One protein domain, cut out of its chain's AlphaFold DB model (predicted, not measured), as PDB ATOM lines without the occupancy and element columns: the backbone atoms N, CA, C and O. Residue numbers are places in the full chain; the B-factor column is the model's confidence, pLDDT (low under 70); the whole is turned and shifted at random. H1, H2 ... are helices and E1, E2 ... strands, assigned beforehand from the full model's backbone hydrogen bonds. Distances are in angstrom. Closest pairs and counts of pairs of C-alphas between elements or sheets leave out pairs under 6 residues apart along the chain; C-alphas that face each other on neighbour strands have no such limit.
ATOM      1  N   ASP A 180     -10.982 -17.109 -41.662       96.50
ATOM      2  CA  ASP A 180     -11.071 -16.926 -43.113       96.50
ATOM      3  C   ASP A 180      -9.875 -17.572 -43.822       96.50
ATOM      4  O   ASP A 180     -10.048 -18.301 -44.804       96.50
ATOM      5  N   GLU A 181      -8.667 -17.407 -43.276       95.69
ATOM      6  CA  GLU A 181      -7.463 -18.091 -43.749       95.69
ATOM      7  C   GLU A 181      -7.639 -19.615 -43.708       95.69
ATOM      8  O   GLU A 181      -7.315 -20.316 -44.673       95.69
ATOM      9  N   ARG A 182      -8.208 -20.147 -42.616       94.50
ATOM     10  CA  ARG A 182      -8.471 -21.588 -42.485       94.50
ATOM     11  C   ARG A 182      -9.554 -22.074 -43.435       94.50
ATOM     12  O   ARG A 182      -9.378 -23.138 -44.022       94.50
ATOM     13  N   LEU A 183     -10.615 -21.303 -43.667       95.00
ATOM     14  CA  LEU A 183     -11.645 -21.619 -44.664       95.00
ATOM     15  C   LEU A 183     -11.119 -21.565 -46.108       95.00
ATOM     16  O   LEU A 183     -11.668 -22.244 -46.981       95.00
ATOM     17  N   GLY A 184     -10.057 -20.796 -46.369       92.88
ATOM     18  CA  GLY A 184      -9.320 -20.806 -47.636       92.88
ATOM     19  C   GLY A 184      -8.404 -22.028 -47.813       92.88
ATOM     20  O   GLY A 184      -8.055 -22.403 -48.935       92.88
ATOM     21  N   VAL A 185      -8.010 -22.681 -46.716       90.25
ATOM     22  CA  VAL A 185      -7.222 -23.925 -46.742       90.25
ATOM     23  C   VAL A 185      -8.114 -25.157 -46.774       90.25
ATOM     24  O   VAL A 185      -7.909 -26.026 -47.620       90.25
ATOM     25  N   MET A 186      -9.090 -25.208 -45.874       91.19
ATOM     26  CA  MET A 186     -10.045 -26.289 -45.703       91.19
ATOM     27  C   MET A 186     -11.455 -25.692 -45.609       91.19
ATOM     28  O   MET A 186     -11.907 -25.317 -44.521       91.19
ATOM     29  N   PRO A 187     -12.159 -25.557 -46.743       94.81
ATOM     30  CA  PRO A 187     -13.542 -25.111 -46.724       94.81
ATOM     31  C   PRO A 187     -14.430 -26.097 -45.958       94.81
ATOM     32  O   PRO A 187     -14.089 -27.275 -45.828       94.81
ATOM     33  N   LEU A 188     -15.589 -25.628 -45.481       95.62
ATOM     34  CA  LEU A 188     -16.602 -26.529 -44.925       95.62
ATOM     35  C   LEU A 188     -17.009 -27.556 -45.994       95.62
ATOM     36  O   LEU A 188     -17.335 -27.130 -47.104       95.62
ATOM     37  N   PRO A 189     -17.002 -28.864 -45.688       94.75
ATOM     38  CA  PRO A 189     -17.463 -29.890 -46.614       94.75
ATOM     39  C   PRO A 189     -18.903 -29.626 -47.073       94.75
ATOM     40  O   PRO A 189     -19.808 -29.484 -46.256       94.75
ATOM     41  N   ASP A 190     -19.124 -29.568 -48.384       94.75
ATOM     42  CA  ASP A 190     -20.430 -29.291 -48.978       94.75
ATOM     43  C   ASP A 190     -21.293 -30.560 -49.027       94.75
ATOM     44  O   ASP A 190     -21.299 -31.307 -50.006       94.75
ATOM     45  N   PHE A 191     -22.049 -30.811 -47.960       94.19
ATOM     46  CA  PHE A 191     -22.966 -31.954 -47.876       94.19
ATOM     47  C   PHE A 191     -24.118 -31.905 -48.897       94.19
ATOM     48  O   PHE A 191     -24.787 -32.924 -49.076       94.19
ATOM     49  N   SER A 192     -24.302 -30.810 -49.652       92.81
ATOM     50  CA  SER A 192     -25.267 -30.777 -50.763       92.81
ATOM     51  C   SER A 192     -24.906 -31.719 -51.917       92.81
ATOM     52  O   SER A 192     -25.781 -32.064 -52.711       92.81
ATOM     53  N   PHE A 193     -23.660 -32.207 -51.986       95.62
ATOM     54  CA  PHE A 193     -23.283 -33.291 -52.900       95.62
ATOM     55  C   PHE A 193     -23.947 -34.632 -52.567       95.62
ATOM     56  O   PHE A 193     -23.922 -35.546 -53.391       95.62
ATOM     57  N   LEU A 194     -24.510 -34.785 -51.366       94.56
ATOM     58  CA  LEU A 194     -25.122 -36.025 -50.912       94.56
ATOM     59  C   LEU A 194     -26.638 -35.892 -50.840       94.56
ATOM     60  O   LEU A 194     -27.193 -34.891 -50.392       94.56
ATOM     61  N   ASN A 195     -27.329 -36.980 -51.172       92.69
ATOM     62  CA  ASN A 195     -28.723 -37.123 -50.789       92.69
ATOM     63  C   ASN A 195     -28.798 -37.532 -49.313       92.69
ATOM     64  O   ASN A 195     -28.698 -38.716 -48.983       92.69
ATOM     65  N   MET A 196     -28.997 -36.553 -48.426       91.75
ATOM     66  CA  MET A 196     -29.037 -36.780 -46.975       91.75
ATOM     67  C   MET A 196     -30.136 -37.761 -46.527       91.75
ATOM     68  O   MET A 196     -30.024 -38.365 -45.460       91.75
ATOM     69  N   ASN A 197     -31.149 -38.015 -47.365       91.38
ATOM     70  CA  ASN A 197     -32.166 -39.036 -47.093       91.38
ATOM     71  C   ASN A 197     -31.604 -40.465 -47.069       91.38
ATOM     72  O   ASN A 197     -32.224 -41.359 -46.493       91.38
ATOM     73  N   ASN A 198     -30.424 -40.691 -47.650       92.25
ATOM     74  CA  ASN A 198     -29.780 -41.999 -47.611       92.25
ATOM     75  C   ASN A 198     -29.138 -42.308 -46.242       92.25
ATOM     76  O   ASN A 198     -28.790 -43.458 -45.988       92.25
ATOM     77  N   TYR A 199     -29.036 -41.317 -45.346       93.44
ATOM     78  CA  TYR A 199     -28.380 -41.423 -44.034       93.44
ATOM     79  C   TYR A 199     -29.386 -41.387 -42.871       93.44
ATOM     80  O   TYR A 199     -29.101 -40.900 -41.777       93.44
ATOM     81  N   LEU A 200     -30.608 -41.871 -43.112       91.75
ATOM     82  CA  LEU A 200     -31.709 -41.889 -42.140       91.75
ATOM     83  C   LEU A 200     -31.847 -43.215 -41.388       91.75
ATOM     84  O   LEU A 200     -32.672 -43.339 -40.484       91.75
ATOM     85  N   GLN A 201     -31.074 -44.226 -41.766       87.56
ATOM     86  CA  GLN A 201     -31.170 -45.565 -41.206       87.56
ATOM     87  C   GLN A 201     -30.869 -45.566 -39.690       87.56
ATOM     88  O   GLN A 201     -30.158 -44.684 -39.205       87.56
ATOM     89  N   PRO A 202     -31.370 -46.557 -38.926       85.00
ATOM     90  CA  PRO A 202     -31.297 -46.548 -37.461       85.00
ATOM     91  C   PRO A 202     -29.930 -46.967 -36.887       85.00
ATOM     92  O   PRO A 202     -29.785 -47.104 -35.673       85.00
ATOM     93  N   TYR A 203     -28.935 -47.197 -37.744       86.38
ATOM     94  CA  TYR A 203     -27.585 -47.611 -37.368       86.38
ATOM     95  C   TYR A 203     -26.536 -46.988 -38.287       86.38
ATOM     96  O   TYR A 203     -26.748 -46.826 -39.485       86.38
ATOM     97  N   HIS A 204     -25.371 -46.691 -37.740       86.69
ATOM     98  CA  HIS A 204     -24.178 -46.335 -38.504       86.69
ATOM     99  C   HIS A 204     -23.054 -47.337 -38.199       86.69
ATOM    100  O   HIS A 204     -23.293 -48.363 -37.556       86.69
ATOM    101  N   SER A 205     -21.836 -47.095 -38.689       82.81
ATOM    102  CA  SER A 205     -20.668 -47.983 -38.538       82.81
ATOM    103  C   SER A 205     -20.407 -48.403 -37.083       82.81
ATOM    104  O   SER A 205     -20.135 -49.581 -36.835       82.81
ATOM    105  N   SER A 206     -20.588 -47.483 -36.133       84.56
ATOM    106  CA  SER A 206     -20.473 -47.713 -34.681       84.56
ATOM    107  C   SER A 206     -21.717 -48.258 -33.970       84.56
ATOM    108  O   SER A 206     -21.752 -48.323 -32.743       84.56
ATOM    109  N   GLY A 207     -22.732 -48.711 -34.706       86.50
ATOM    110  CA  GLY A 207     -23.889 -49.406 -34.143       86.50
ATOM    111  C   GLY A 207     -25.161 -48.568 -34.116       86.50
ATOM    112  O   GLY A 207     -25.433 -47.805 -35.042       86.50
ATOM    113  N   ALA A 208     -26.006 -48.808 -33.111       89.25
ATOM    114  CA  ALA A 208     -27.329 -48.198 -33.029       89.25
ATOM    115  C   ALA A 208     -27.234 -46.695 -32.757       89.25
ATOM    116  O   ALA A 208     -26.493 -46.261 -31.876       89.25
ATOM    117  N   ARG A 209     -28.045 -45.928 -33.482       90.69
ATOM    118  CA  ARG A 209     -28.146 -44.480 -33.315       90.69
ATOM    119  C   ARG A 209     -28.814 -44.091 -32.008       90.69
ATOM    120  O   ARG A 209     -29.727 -44.771 -31.529       90.69
ATOM    121  N   VAL A 210     -28.432 -42.928 -31.494       91.69
ATOM    122  CA  VAL A 210     -29.113 -42.279 -30.370       91.69
ATOM    123  C   VAL A 210     -30.424 -41.640 -30.836       91.69
ATOM    124  O   VAL A 210     -31.438 -41.706 -30.132       91.69
ATOM    125  N   ARG A 211     -30.442 -41.018 -32.022       90.69
ATOM    126  CA  ARG A 211     -31.645 -40.394 -32.591       90.69
ATOM    127  C   ARG A 211     -32.383 -41.359 -33.517       90.69
ATOM    128  O   ARG A 211     -31.794 -42.052 -34.336       90.69
ATOM    129  N   LYS A 212     -33.716 -41.351 -33.419       86.75
ATOM    130  CA  LYS A 212     -34.608 -42.153 -34.278       86.75
ATOM    131  C   LYS A 212     -34.915 -41.497 -35.627       86.75
ATOM    132  O   LYS A 212     -35.433 -42.164 -36.514       86.75
ATOM    133  N   THR A 213     -34.677 -40.194 -35.754       88.25
ATOM    134  CA  THR A 213     -35.041 -39.375 -36.918       88.25
ATOM    135  C   THR A 213     -33.897 -38.437 -37.283       88.25
ATOM    136  O   THR A 213     -33.015 -38.204 -36.462       88.25
ATOM    137  N   GLY A 214     -33.941 -37.891 -38.502       91.00
ATOM    138  CA  GLY A 214     -32.905 -37.012 -39.047       91.00
ATOM    139  C   GLY A 214     -31.719 -37.780 -39.625       91.00
ATOM    140  O   GLY A 214     -31.565 -38.982 -39.382       91.00
ATOM    141  N   ALA A 215     -30.895 -37.085 -40.404       94.31
ATOM    142  CA  ALA A 215     -29.686 -37.668 -40.970       94.31
ATOM    143  C   ALA A 215     -28.560 -37.708 -39.930       94.31
ATOM    144  O   ALA A 215     -28.595 -36.972 -38.936       94.31
ATOM    145  N   TRP A 216     -27.564 -38.555 -40.168       94.56
ATOM    146  CA  TRP A 216     -26.281 -38.500 -39.473       94.56
ATOM    147  C   TRP A 216     -25.145 -38.188 -40.452       94.56
ATOM    148  O   TRP A 216     -25.296 -38.383 -41.658       94.56
ATOM    149  N   ALA A 217     -24.022 -37.687 -39.937       94.75
ATOM    150  CA  ALA A 217     -22.839 -37.350 -40.731       94.75
ATOM    151  C   ALA A 217     -21.541 -37.752 -40.014       94.75
ATOM    152  O   ALA A 217     -21.457 -37.612 -38.796       94.75
ATOM    153  N   GLN A 218     -20.523 -38.206 -40.748       94.12
ATOM    154  CA  GLN A 218     -19.153 -38.278 -40.226       94.12
ATOM    155  C   GLN A 218     -18.446 -36.940 -40.420       94.12
ATOM    156  O   GLN A 218     -18.547 -36.318 -41.479       94.12
ATOM    157  N   ILE A 219     -17.718 -36.510 -39.396       94.62
ATOM    158  CA  ILE A 219     -17.007 -35.235 -39.362       94.62
ATOM    159  C   ILE A 219     -15.677 -35.372 -38.628       94.62
ATOM    160  O   ILE A 219     -15.428 -36.351 -37.928       94.62
ATOM    161  N   PHE A 220     -14.861 -34.328 -38.740       94.06
ATOM    162  CA  PHE A 220     -13.608 -34.193 -38.014       94.06
ATOM    163  C   PHE A 220     -13.591 -32.876 -37.242       94.06
ATOM    164  O   PHE A 220     -14.071 -31.850 -37.730       94.06
ATOM    165  N   SER A 221     -12.994 -32.903 -36.060       95.06
ATOM    166  CA  SER A 221     -12.532 -31.731 -35.319       95.06
ATOM    167  C   SER A 221     -11.003 -31.597 -35.374       95.06
ATOM    168  O   SER A 221     -10.463 -30.498 -35.189       95.06
ATOM    169  N   THR A 222     -10.308 -32.699 -35.668       94.31
ATOM    170  CA  THR A 222      -8.854 -32.803 -35.815       94.31
ATOM    171  C   THR A 222      -8.493 -33.803 -36.918       94.31
ATOM    172  O   THR A 222      -9.295 -34.657 -37.285       94.31
ATOM    173  N   ILE A 223      -7.284 -33.702 -37.471       93.06
ATOM    174  CA  ILE A 223      -6.751 -34.651 -38.461       93.06
ATOM    175  C   ILE A 223      -5.346 -35.071 -38.037       93.06
ATOM    176  O   ILE A 223      -4.560 -34.230 -37.598       93.06
ATOM    177  N   GLY A 224      -4.996 -36.338 -38.238       92.62
ATOM    178  CA  GLY A 224      -3.660 -36.864 -38.006       92.62
ATOM    179  C   GLY A 224      -3.400 -37.252 -36.554       92.62
ATOM    180  O   GLY A 224      -4.173 -36.980 -35.636       92.62
ATOM    181  N   CYS A 225      -2.264 -37.909 -36.339       92.06
ATOM    182  CA  CYS A 225      -1.888 -38.451 -35.042       92.06
ATOM    183  C   CYS A 225      -0.378 -38.321 -34.835       92.06
ATOM    184  O   CYS A 225       0.418 -38.656 -35.710       92.06
ATOM    185  N   ASN A 226       0.026 -37.851 -33.653       89.75
ATOM    186  CA  ASN A 226       1.441 -37.722 -33.282       89.75
ATOM    187  C   ASN A 226       2.004 -38.993 -32.621       89.75
ATOM    188  O   ASN A 226       3.165 -39.017 -32.215       89.75
ATOM    189  N   VAL A 227       1.191 -40.044 -32.478       88.44
ATOM    190  CA  VAL A 227       1.603 -41.313 -31.871       88.44
ATOM    191  C   VAL A 227       2.043 -42.276 -32.960       88.44
ATOM    192  O   VAL A 227       1.316 -42.524 -33.915       88.44
ATOM    193  N   ASN A 228       3.220 -42.873 -32.798       86.50
ATOM    194  CA  ASN A 228       3.802 -43.777 -33.785       86.50
ATOM    195  C   ASN A 228       3.639 -45.246 -33.362       86.50
ATOM    196  O   ASN A 228       4.620 -45.979 -33.224       86.50
ATOM    197  N   CYS A 229       2.396 -45.661 -33.081       89.06
ATOM    198  CA  CYS A 229       2.081 -47.052 -32.749       89.06
ATOM    199  C   CYS A 229       2.636 -47.983 -33.836       89.06
ATOM    200  O   CYS A 229       2.387 -47.768 -35.019       89.06
ATOM    201  N   ASN A 230       3.351 -49.041 -33.450       90.69
ATOM    202  CA  ASN A 230       4.054 -49.928 -34.388       90.69
ATOM    203  C   ASN A 230       3.140 -50.665 -35.390       90.69
ATOM    204  O   ASN A 230       3.623 -51.159 -36.404       90.69
ATOM    205  N   PHE A 231       1.838 -50.730 -35.115       90.06
ATOM    206  CA  PHE A 231       0.820 -51.338 -35.971       90.06
ATOM    207  C   PHE A 231       0.041 -50.320 -36.819       90.06
ATOM    208  O   PHE A 231      -0.716 -50.716 -37.701       90.06
ATOM    209  N   CYS A 232       0.162 -49.018 -36.536       89.50
ATOM    210  CA  CYS A 232      -0.690 -47.990 -37.125       89.50
ATOM    211  C   CYS A 232       0.014 -47.269 -38.277       89.50
ATOM    212  O   CYS A 232       1.162 -46.842 -38.161       89.50
ATOM    213  N   TYR A 233      -0.700 -47.087 -39.387       88.75
ATOM    214  CA  TYR A 233      -0.179 -46.404 -40.572       88.75
ATOM    215  C   TYR A 233      -0.701 -44.957 -40.710       88.75
ATOM    216  O   TYR A 233      -0.210 -44.199 -41.545       88.75
ATOM    217  N   ILE A 234      -1.639 -44.537 -39.851       89.81
ATOM    218  CA  ILE A 234      -2.272 -43.207 -39.875       89.81
ATOM    219  C   ILE A 234      -1.266 -42.046 -39.858       89.81
ATOM    220  O   ILE A 234      -1.378 -41.196 -40.738       89.81
ATOM    221  N   PRO A 235      -0.230 -42.001 -38.991       90.31
ATOM    222  CA  PRO A 235       0.726 -40.884 -39.001       90.31
ATOM    223  C   PRO A 235       1.469 -40.721 -40.335       90.31
ATOM    224  O   PRO A 235       1.928 -39.631 -40.673       90.31
ATOM    225  N   LYS A 236       1.592 -41.803 -41.120       88.62
ATOM    226  CA  LYS A 236       2.192 -41.771 -42.460       88.62
ATOM    227  C   LYS A 236       1.212 -41.313 -43.542       88.62
ATOM    228  O   LYS A 236       1.684 -40.829 -44.568       88.62
ATOM    229  N   ILE A 237      -0.100 -41.484 -43.336       89.62
ATOM    230  CA  ILE A 237      -1.150 -41.113 -44.301       89.62
ATOM    231  C   ILE A 237      -1.715 -39.724 -44.025       89.62
ATOM    232  O   ILE A 237      -1.789 -38.935 -44.959       89.62
ATOM    233  N   ASN A 238      -2.104 -39.448 -42.781       90.06
ATOM    234  CA  ASN A 238      -2.786 -38.225 -42.349       90.06
ATOM    235  C   ASN A 238      -1.839 -37.260 -41.620       90.06
ATOM    236  O   ASN A 238      -2.242 -36.164 -41.240       90.06
ATOM    237  N   GLY A 239      -0.576 -37.640 -41.419       91.31
ATOM    238  CA  GLY A 239       0.432 -36.749 -40.858       91.31
ATOM    239  C   GLY A 239       0.252 -36.457 -39.366       91.31
ATOM    240  O   GLY A 239      -0.385 -37.232 -38.644       91.31
ATOM    241  N   PRO A 240       0.857 -35.355 -38.884       91.88
ATOM    242  CA  PRO A 240       0.790 -34.979 -37.480       91.88
ATOM    243  C   PRO A 240      -0.620 -34.531 -37.095       91.88
ATOM    244  O   PRO A 240      -1.383 -34.049 -37.938       91.88
ATOM    245  N   TRP A 241      -0.921 -34.636 -35.800       92.75
ATOM    246  CA  TRP A 241      -2.171 -34.138 -35.232       92.75
ATOM    247  C   TRP A 241      -2.304 -32.628 -35.447       92.75
ATOM    248  O   TRP A 241      -1.397 -31.855 -35.116       92.75
ATOM    249  N   ARG A 242      -3.442 -32.218 -36.006       93.50
ATOM    250  CA  ARG A 242      -3.786 -30.840 -36.358       93.50
ATOM    251  C   ARG A 242      -5.229 -30.566 -35.958       93.50
ATOM    252  O   ARG A 242      -6.146 -31.197 -36.477       93.50
ATOM    253  N   ALA A 243      -5.433 -29.601 -35.067       94.69
ATOM    254  CA  ALA A 243      -6.765 -29.086 -34.776       94.69
ATOM    255  C   ALA A 243      -7.263 -28.200 -35.923       94.69
ATOM    256  O   ALA A 243      -6.543 -27.306 -36.367       94.69
ATOM    257  N   LEU A 244      -8.514 -28.402 -36.345       94.25
ATOM    258  CA  LEU A 244      -9.177 -27.512 -37.310       94.25
ATOM    259  C   LEU A 244      -9.539 -26.158 -36.670       94.25
ATOM    260  O   LEU A 244      -9.620 -25.125 -37.338       94.25
ATOM    261  N   GLY A 245      -9.646 -26.166 -35.339       95.88
ATOM    262  CA  GLY A 245      -9.958 -25.036 -34.480       95.88
ATOM    263  C   GLY A 245     -11.452 -24.923 -34.191       95.88
ATOM    264  O   GLY A 245     -12.303 -25.324 -34.983       95.88
ATOM    265  N   LEU A 246     -11.754 -24.416 -32.997       97.50
ATOM    266  CA  LEU A 246     -13.085 -24.506 -32.396       97.50
ATOM    267  C   LEU A 246     -14.129 -23.644 -33.109       97.50
ATOM    268  O   LEU A 246     -15.283 -24.036 -33.181       97.50
ATOM    269  N   ASP A 247     -13.727 -22.503 -33.657       97.62
ATOM    270  CA  ASP A 247     -14.574 -21.617 -34.459       97.62
ATOM    271  C   ASP A 247     -14.951 -22.227 -35.816       97.62
ATOM    272  O   ASP A 247     -16.121 -22.199 -36.196       97.62
ATOM    273  N   TRP A 248     -13.995 -22.849 -36.512       97.44
ATOM    274  CA  TRP A 248     -14.266 -23.611 -37.734       97.44
ATOM    275  C   TRP A 248     -15.203 -24.786 -37.441       97.44
ATOM    276  O   TRP A 248     -16.179 -25.004 -38.158       97.44
ATOM    277  N   PHE A 249     -14.939 -25.518 -36.355       97.94
ATOM    278  CA  PHE A 249     -15.753 -26.663 -35.960       97.94
ATOM    279  C   PHE A 249     -17.175 -26.247 -35.555       97.94
ATOM    280  O   PHE A 249     -18.136 -26.863 -36.005       97.94
ATOM    281  N   ASP A 250     -17.334 -25.172 -34.778       98.50
ATOM    282  CA  ASP A 250     -18.638 -24.602 -34.407       98.50
ATOM    283  C   ASP A 250     -19.455 -24.199 -35.644       98.50
ATOM    284  O   ASP A 250     -20.647 -24.502 -35.728       98.50
ATOM    285  N   LEU A 251     -18.800 -23.575 -36.630       98.19
ATOM    286  CA  LEU A 251     -19.420 -23.210 -37.902       98.19
ATOM    287  C   LEU A 251     -19.860 -24.448 -38.700       98.19
ATOM    288  O   LEU A 251     -20.976 -24.476 -39.217       98.19
ATOM    289  N   HIS A 252     -19.020 -25.485 -38.764       97.62
ATOM    290  CA  HIS A 252     -19.349 -26.742 -39.437       97.62
ATOM    291  C   HIS A 252     -20.552 -27.444 -38.786       97.62
ATOM    292  O   HIS A 252     -21.468 -27.871 -39.486       97.62
ATOM    293  N   LEU A 253     -20.601 -27.514 -37.450       98.25
ATOM    294  CA  LEU A 253     -21.743 -28.090 -36.730       98.25
ATOM    295  C   LEU A 253     -23.040 -27.318 -37.007       98.25
ATOM    296  O   LEU A 253     -24.076 -27.936 -37.254       98.25
ATOM    297  N   ALA A 254     -22.988 -25.982 -37.001       98.06
ATOM    298  CA  ALA A 254     -24.147 -25.145 -37.299       98.06
ATOM    299  C   ALA A 254     -24.692 -25.396 -38.718       98.06
ATOM    300  O   ALA A 254     -25.909 -25.476 -38.914       98.06
ATOM    301  N   ASP A 255     -23.798 -25.548 -39.697       96.50
ATOM    302  CA  ASP A 255     -24.160 -25.848 -41.080       96.50
ATOM    303  C   ASP A 255     -24.819 -27.233 -41.215       96.50
ATOM    304  O   ASP A 255     -25.884 -27.360 -41.820       96.50
ATOM    305  N   LEU A 256     -24.285 -28.259 -40.549       96.12
ATOM    306  CA  LEU A 256     -24.871 -29.604 -40.550       96.12
ATOM    307  C   LEU A 256     -26.273 -29.643 -39.935       96.12
ATOM    308  O   LEU A 256     -27.179 -30.268 -40.492       96.12
ATOM    309  N   VAL A 257     -26.483 -28.945 -38.814       96.25
ATOM    310  CA  VAL A 257     -27.811 -28.834 -38.188       96.25
ATOM    311  C   VAL A 257     -28.807 -28.193 -39.155       96.25
ATOM    312  O   VAL A 257     -29.930 -28.680 -39.298       96.25
ATOM    313  N   LYS A 258     -28.395 -27.143 -39.877       93.88
ATOM    314  CA  LYS A 258     -29.221 -26.501 -40.911       93.88
ATOM    315  C   LYS A 258     -29.579 -27.466 -42.050       93.88
ATOM    316  O   LYS A 258     -30.669 -27.363 -42.606       93.88
ATOM    317  N   GLN A 259     -28.701 -28.419 -42.360       90.56
ATOM    318  CA  GLN A 259     -28.923 -29.467 -43.362       90.56
ATOM    319  C   GLN A 259     -29.733 -30.674 -42.841       90.56
ATOM    320  O   GLN A 259     -29.941 -31.643 -43.567       90.56
ATOM    321  N   GLY A 260     -30.234 -30.626 -41.601       92.25
ATOM    322  CA  GLY A 260     -31.074 -31.681 -41.026       92.25
ATOM    323  C   GLY A 260     -30.295 -32.851 -40.420       92.25
ATOM    324  O   GLY A 260     -30.879 -33.910 -40.151       92.25
ATOM    325  N   VAL A 261     -28.991 -32.677 -40.185       95.38
ATOM    326  CA  VAL A 261     -28.188 -33.621 -39.404       95.38
ATOM    327  C   VAL A 261     -28.562 -33.500 -37.931       95.38
ATOM    328  O   VAL A 261     -28.720 -32.413 -37.383       95.38
ATOM    329  N   THR A 262     -28.722 -34.648 -37.285       95.88
ATOM    330  CA  THR A 262     -29.209 -34.756 -35.900       95.88
ATOM    331  C   THR A 262     -28.265 -35.526 -34.991       95.88
ATOM    332  O   THR A 262     -28.487 -35.568 -33.782       95.88
ATOM    333  N   GLU A 263     -27.243 -36.148 -35.570       95.88
ATOM    334  CA  GLU A 263     -26.280 -37.016 -34.908       95.88
ATOM    335  C   GLU A 263     -25.003 -37.048 -35.746       95.88
ATOM    336  O   GLU A 263     -25.072 -37.019 -36.976       95.88
ATOM    337  N   VAL A 264     -23.841 -37.068 -35.100       95.50
ATOM    338  CA  VAL A 264     -22.553 -37.024 -35.802       95.50
ATOM    339  C   VAL A 264     -21.615 -38.116 -35.327       95.50
ATOM    340  O   VAL A 264     -21.662 -38.550 -34.182       95.50
ATOM    341  N   LEU A 265     -20.741 -38.555 -36.213       94.38
ATOM    342  CA  LEU A 265     -19.671 -39.480 -35.894       94.38
ATOM    343  C   LEU A 265     -18.360 -38.716 -36.030       94.38
ATOM    344  O   LEU A 265     -18.085 -38.143 -37.084       94.38
ATOM    345  N   ILE A 266     -17.587 -38.659 -34.952       93.44
ATOM    346  CA  ILE A 266     -16.282 -38.007 -34.939       93.44
ATOM    347  C   ILE A 266     -15.243 -39.037 -35.374       93.44
ATOM    348  O   ILE A 266     -15.014 -40.024 -34.677       93.44
ATOM    349  N   GLU A 267     -14.625 -38.790 -36.522       91.94
ATOM    350  CA  GLU A 267     -13.634 -39.663 -37.168       91.94
ATOM    351  C   GLU A 267     -12.198 -39.158 -36.952       91.94
ATOM    352  O   GLU A 267     -11.291 -39.398 -37.745       91.94
ATOM    353  N   ASP A 268     -11.982 -38.396 -35.884       93.69
ATOM    354  CA  ASP A 268     -10.665 -37.886 -35.537       93.69
ATOM    355  C   ASP A 268      -9.685 -39.039 -35.305       93.69
ATOM    356  O   ASP A 268      -9.879 -39.886 -34.436       93.69
ATOM    357  N   ASP A 269      -8.554 -39.011 -36.009       92.38
ATOM    358  CA  ASP A 269      -7.480 -39.992 -35.820       92.38
ATOM    359  C   ASP A 269      -7.003 -40.067 -34.355       92.38
ATOM    360  O   ASP A 269      -6.488 -41.096 -33.902       92.38
ATOM    361  N   HIS A 270      -7.115 -38.947 -33.625       90.75
ATOM    362  CA  HIS A 270      -6.686 -38.831 -32.236       90.75
ATOM    363  C   HIS A 270      -7.371 -37.664 -31.493       90.75
ATOM    364  O   HIS A 270      -6.698 -36.722 -31.072       90.75
ATOM    365  N   LEU A 271      -8.695 -37.711 -31.287       90.06
ATOM    366  CA  LEU A 271      -9.453 -36.621 -30.628       90.06
ATOM    367  C   LEU A 271      -8.855 -36.223 -29.268       90.06
ATOM    368  O   LEU A 271      -8.646 -35.050 -28.966       90.06
ATOM    369  N   MET A 272      -8.531 -37.227 -28.456       88.50
ATOM    370  CA  MET A 272      -8.011 -37.055 -27.096       88.50
ATOM    371  C   MET A 272      -6.487 -36.861 -27.053       88.50
ATOM    372  O   MET A 272      -5.879 -37.071 -26.000       88.50
ATOM    373  N   HIS A 273      -5.841 -36.495 -28.166       88.81
ATOM    374  CA  HIS A 273      -4.442 -36.052 -28.146       88.81
ATOM    375  C   HIS A 273      -4.262 -34.880 -27.172       88.81
ATOM    376  O   HIS A 273      -3.347 -34.891 -26.348       88.81
ATOM    377  N   ASP A 274      -5.195 -33.926 -27.229       90.75
ATOM    378  CA  ASP A 274      -5.306 -32.790 -26.322       90.75
ATOM    379  C   ASP A 274      -6.648 -32.843 -25.563       90.75
ATOM    380  O   ASP A 274      -7.687 -32.475 -26.119       90.75
ATOM    381  N   PRO A 275      -6.652 -33.284 -24.289       90.44
ATOM    382  CA  PRO A 275      -7.871 -33.372 -23.487       90.44
ATOM    383  C   PRO A 275      -8.635 -32.051 -23.344       90.44
ATOM    384  O   PRO A 275      -9.864 -32.065 -23.328       90.44
ATOM    385  N   LEU A 276      -7.936 -30.911 -23.271       92.12
ATOM    386  CA  LEU A 276      -8.587 -29.607 -23.127       92.12
ATOM    387  C   LEU A 276      -9.339 -29.230 -24.405       92.12
ATOM    388  O   LEU A 276     -10.480 -28.777 -24.342       92.12
ATOM    389  N   TYR A 277      -8.733 -29.479 -25.568       93.75
ATOM    390  CA  TYR A 277      -9.400 -29.289 -26.854       93.75
ATOM    391  C   TYR A 277     -10.622 -30.206 -26.992       93.75
ATOM    392  O   TYR A 277     -11.704 -29.744 -27.353       93.75
ATOM    393  N   ALA A 278     -10.481 -31.487 -26.639       93.12
ATOM    394  CA  ALA A 278     -11.576 -32.453 -26.696       93.12
ATOM    395  C   ALA A 278     -12.766 -32.060 -25.796       93.12
ATOM    396  O   ALA A 278     -13.923 -32.250 -26.176       93.12
ATOM    397  N   MET A 279     -12.511 -31.454 -24.630       92.94
ATOM    398  CA  MET A 279     -13.573 -30.906 -23.777       92.94
ATOM    399  C   MET A 279     -14.343 -29.774 -24.466       92.94
ATOM    400  O   MET A 279     -15.572 -29.740 -24.384       92.94
ATOM    401  N   GLU A 280     -13.654 -28.866 -25.160       97.38
ATOM    402  CA  GLU A 280     -14.306 -27.795 -25.921       97.38
ATOM    403  C   GLU A 280     -15.104 -28.337 -27.114       97.38
ATOM    404  O   GLU A 280     -16.243 -27.919 -27.328       97.38
ATOM    405  N   VAL A 281     -14.582 -29.343 -27.822       96.62
ATOM    406  CA  VAL A 281     -15.327 -30.088 -28.854       96.62
ATOM    407  C   VAL A 281     -16.625 -30.658 -28.274       96.62
ATOM    408  O   VAL A 281     -17.704 -30.443 -28.832       96.62
ATOM    409  N   GLY A 282     -16.561 -31.302 -27.104       96.31
ATOM    410  CA  GLY A 282     -17.738 -31.813 -26.399       96.31
ATOM    411  C   GLY A 282     -18.747 -30.722 -26.013       96.31
ATOM    412  O   GLY A 282     -19.959 -30.922 -26.138       96.31
ATOM    413  N   LYS A 283     -18.277 -29.542 -25.584       98.31
ATOM    414  CA  LYS A 283     -19.144 -28.385 -25.294       98.31
ATOM    415  C   LYS A 283     -19.852 -27.879 -26.550       98.31
ATOM    416  O   LYS A 283     -21.040 -27.569 -26.471       98.31
ATOM    417  N   LEU A 284     -19.169 -27.832 -27.694       98.62
ATOM    418  CA  LEU A 284     -19.760 -27.431 -28.974       98.62
ATOM    419  C   LEU A 284     -20.798 -28.447 -29.472       98.62
ATOM    420  O   LEU A 284     -21.903 -28.059 -29.848       98.62
ATOM    421  N   LEU A 285     -20.510 -29.745 -29.377       98.19
ATOM    422  CA  LEU A 285     -21.480 -30.801 -29.697       98.19
ATOM    423  C   LEU A 285     -22.743 -30.682 -28.830       98.19
ATOM    424  O   LEU A 285     -23.867 -30.744 -29.334       98.19
ATOM    425  N   LYS A 286     -22.567 -30.406 -27.529       98.19
ATOM    426  CA  LYS A 286     -23.676 -30.138 -26.604       98.19
ATOM    427  C   LYS A 286     -24.445 -28.864 -26.968       98.19
ATOM    428  O   LYS A 286     -25.672 -28.897 -26.951       98.19
ATOM    429  N   LYS A 287     -23.753 -27.767 -27.305       98.44
ATOM    430  CA  LYS A 287     -24.350 -26.488 -27.743       98.44
ATOM    431  C   LYS A 287     -25.300 -26.691 -28.929       98.44
ATOM    432  O   LYS A 287     -26.390 -26.126 -28.935       98.44
ATOM    433  N   HIS A 288     -24.917 -27.534 -29.887       98.31
ATOM    434  CA  HIS A 288     -25.714 -27.850 -31.081       98.31
ATOM    435  C   HIS A 288     -26.704 -29.010 -30.897       98.31
ATOM    436  O   HIS A 288     -27.419 -29.356 -31.830       98.31
ATOM    437  N   HIS A 289     -26.803 -29.587 -29.694       97.00
ATOM    438  CA  HIS A 289     -27.687 -30.716 -29.369       97.00
ATOM    439  C   HIS A 289     -27.463 -31.974 -30.227       97.00
ATOM    440  O   HIS A 289     -28.396 -32.767 -30.418       97.00
ATOM    441  N   LEU A 290     -26.229 -32.174 -30.696       97.31
ATOM    442  CA  LEU A 290     -25.816 -33.307 -31.518       97.31
ATOM    443  C   LEU A 290     -25.256 -34.421 -30.620       97.31
ATOM    444  O   LEU A 290     -24.172 -34.262 -30.052       97.31
ATOM    445  N   PRO A 291     -25.962 -35.557 -30.461       95.81
ATOM    446  CA  PRO A 291     -25.341 -36.767 -29.953       95.81
ATOM    447  C   PRO A 291     -24.217 -37.180 -30.893       95.81
ATOM    448  O   PRO A 291     -24.272 -36.922 -32.100       95.81
ATOM    449  N   TRP A 292     -23.206 -37.817 -30.323       93.56
ATOM    450  CA  TRP A 292     -22.024 -38.185 -31.067       93.56
ATOM    451  C   TRP A 292     -21.451 -39.512 -30.602       93.56
ATOM    452  O   TRP A 292     -21.646 -39.923 -29.455       93.56
ATOM    453  N   VAL A 293     -20.729 -40.152 -31.513       90.00
ATOM    454  CA  VAL A 293     -19.888 -41.317 -31.245       90.00
ATOM    455  C   VAL A 293     -18.513 -41.046 -31.842       90.00
ATOM    456  O   VAL A 293     -18.406 -40.386 -32.872       90.00
ATOM    457  N   GLU A 294     -17.466 -41.515 -31.176       85.44
ATOM    458  CA  GLU A 294     -16.098 -41.476 -31.692       85.44
ATOM    459  C   GLU A 294     -15.811 -42.800 -32.408       85.44
ATOM    460  O   GLU A 294     -15.999 -43.863 -31.813       85.44
ATOM    461  N   GLU A 295     -15.437 -42.738 -33.687       83.25
ATOM    462  CA  GLU A 295     -15.091 -43.920 -34.500       83.25
ATOM    463  C   GLU A 295     -13.576 -44.095 -34.675       83.25
ATOM    464  O   GLU A 295     -13.122 -45.172 -35.074       83.25
ATOM    465  N   GLY A 296     -12.808 -43.049 -34.372       78.25
ATOM    466  CA  GLY A 296     -11.362 -43.005 -34.520       78.25
ATOM    467  C   GLY A 296     -10.591 -43.482 -33.285       78.25
ATOM    468  O   GLY A 296     -10.676 -44.638 -32.857       78.25
ATOM    469  N   GLY A 297      -9.711 -42.611 -32.781       74.88
ATOM    470  CA  GLY A 297      -8.773 -42.900 -31.699       74.88
ATOM    471  C   GLY A 297      -9.011 -42.103 -30.410       74.88
ATOM    472  O   GLY A 297      -8.503 -40.992 -30.242       74.88
ATOM    473  N   LEU A 298      -9.593 -42.748 -29.394       70.44
ATOM    474  CA  LEU A 298      -9.824 -42.174 -28.052       70.44
ATOM    475  C   LEU A 298      -8.578 -41.873 -27.190       70.44
ATOM    476  O   LEU A 298      -8.735 -41.378 -26.078       70.44
ATOM    477  N   SER A 299      -7.343 -42.152 -27.628       78.19
ATOM    478  CA  SER A 299      -6.135 -41.993 -26.788       78.19
ATOM    479  C   SER A 299      -6.244 -42.694 -25.423       78.19
ATOM    480  O   SER A 299      -6.317 -42.045 -24.376       78.19
TER     481      SER A 299
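This is residues 180 to 299 of the 334 residues of a protein of Lipotes vexillifer (UniProt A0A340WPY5). A small three-stranded parallel sheet, in the order E1, E2, E3, has two helices side by side, H4 over one face and H5 next to it by the edge strand E3, while a loop of residues 203 to 209 passes over the other face. Short H2 lies where E1 begins, short H3 lies in a long loop beyond the other end of E1, and H1 lies out past H4. The printed part has 120 residues, with five named helices and three named strands along the chain as H1 H2 E1 H3 H4 E2 H5 E3; the class is mixed, helices and strands, with under half of the residues in named elements. It is compact, with a radius of gyration of the C-alphas of 14.5 A, and spans 39 by 35 by 27 A.

H1 is residues 180 to 185, beginning at C-alpha 180, (-11.071, -16.926, -43.113). H2 is residues 196 to 199, and E1 is residues 215 to 219, 13.0 A long. H3 is residues 234 to 237. H4, residues 246 to 258, is 18.4 A long and begins at (-13.085, -24.506, -32.396). E2 is residues 261 to 266, 13.5 A; H5 is residues 275 to 287, 18.4 A; E3, residues 292 to 294, is 6.8 A long and ends at (-16.098, -41.476, -31.692).

E1 and E2 are parallel neighbours at 29 degrees, with N 265 and O 217 at 2.8 A. E2 and E3 are parallel at 17 degrees, with N 266 and O 293 at 2.8 A. E1, H3, H4, E2 and E2, H5, E3 are strand-helix-strand units, parallel neighbour strands joined through helices, each with a right-handed crossover. H4 is on the sheet at a height of 10.3 A, over E2 and only just over E1, on which 3 of its C-alphas fall; it runs along the strands, at 19 degrees to E2 on the local plane. H5 only just is on the sheet, with 5 pairs of C-alphas within 10 A, and only grazes it with residues 282 to 286. H4 and H5 touch, with residues 280 to 285 of H5 alone, at a shallow tilt of 28 degrees, the same way; their closest C-alphas, Asp 250 and Leu 284, are 6.2 A apart. H2 only grazes the sheet; its closest C-alpha to E1 is that of Tyr 199, 5.0 A from that of Ala 215. H1 is close to but not clearly touching H4, the closest C-alphas being those of Leu 183 and Trp 248, at 7.7 A. H3 touches no helix and is not on the sheet. In H1, H4 and H5 every O i to N i+4 pair is within hydrogen-bond range; H2 and H3 are too short for such a pair.

The C-alphas farthest apart, of Asn 230 and Lys 258, are 41.2 A apart. The printed part has no cut. The links H2 to E1 and E1 to H3 are long; residues 222 to 223 pair with residues 242 to 243, antiparallel. The mean pLDDT of the printed part is 92.3, and no printed residue is under 70.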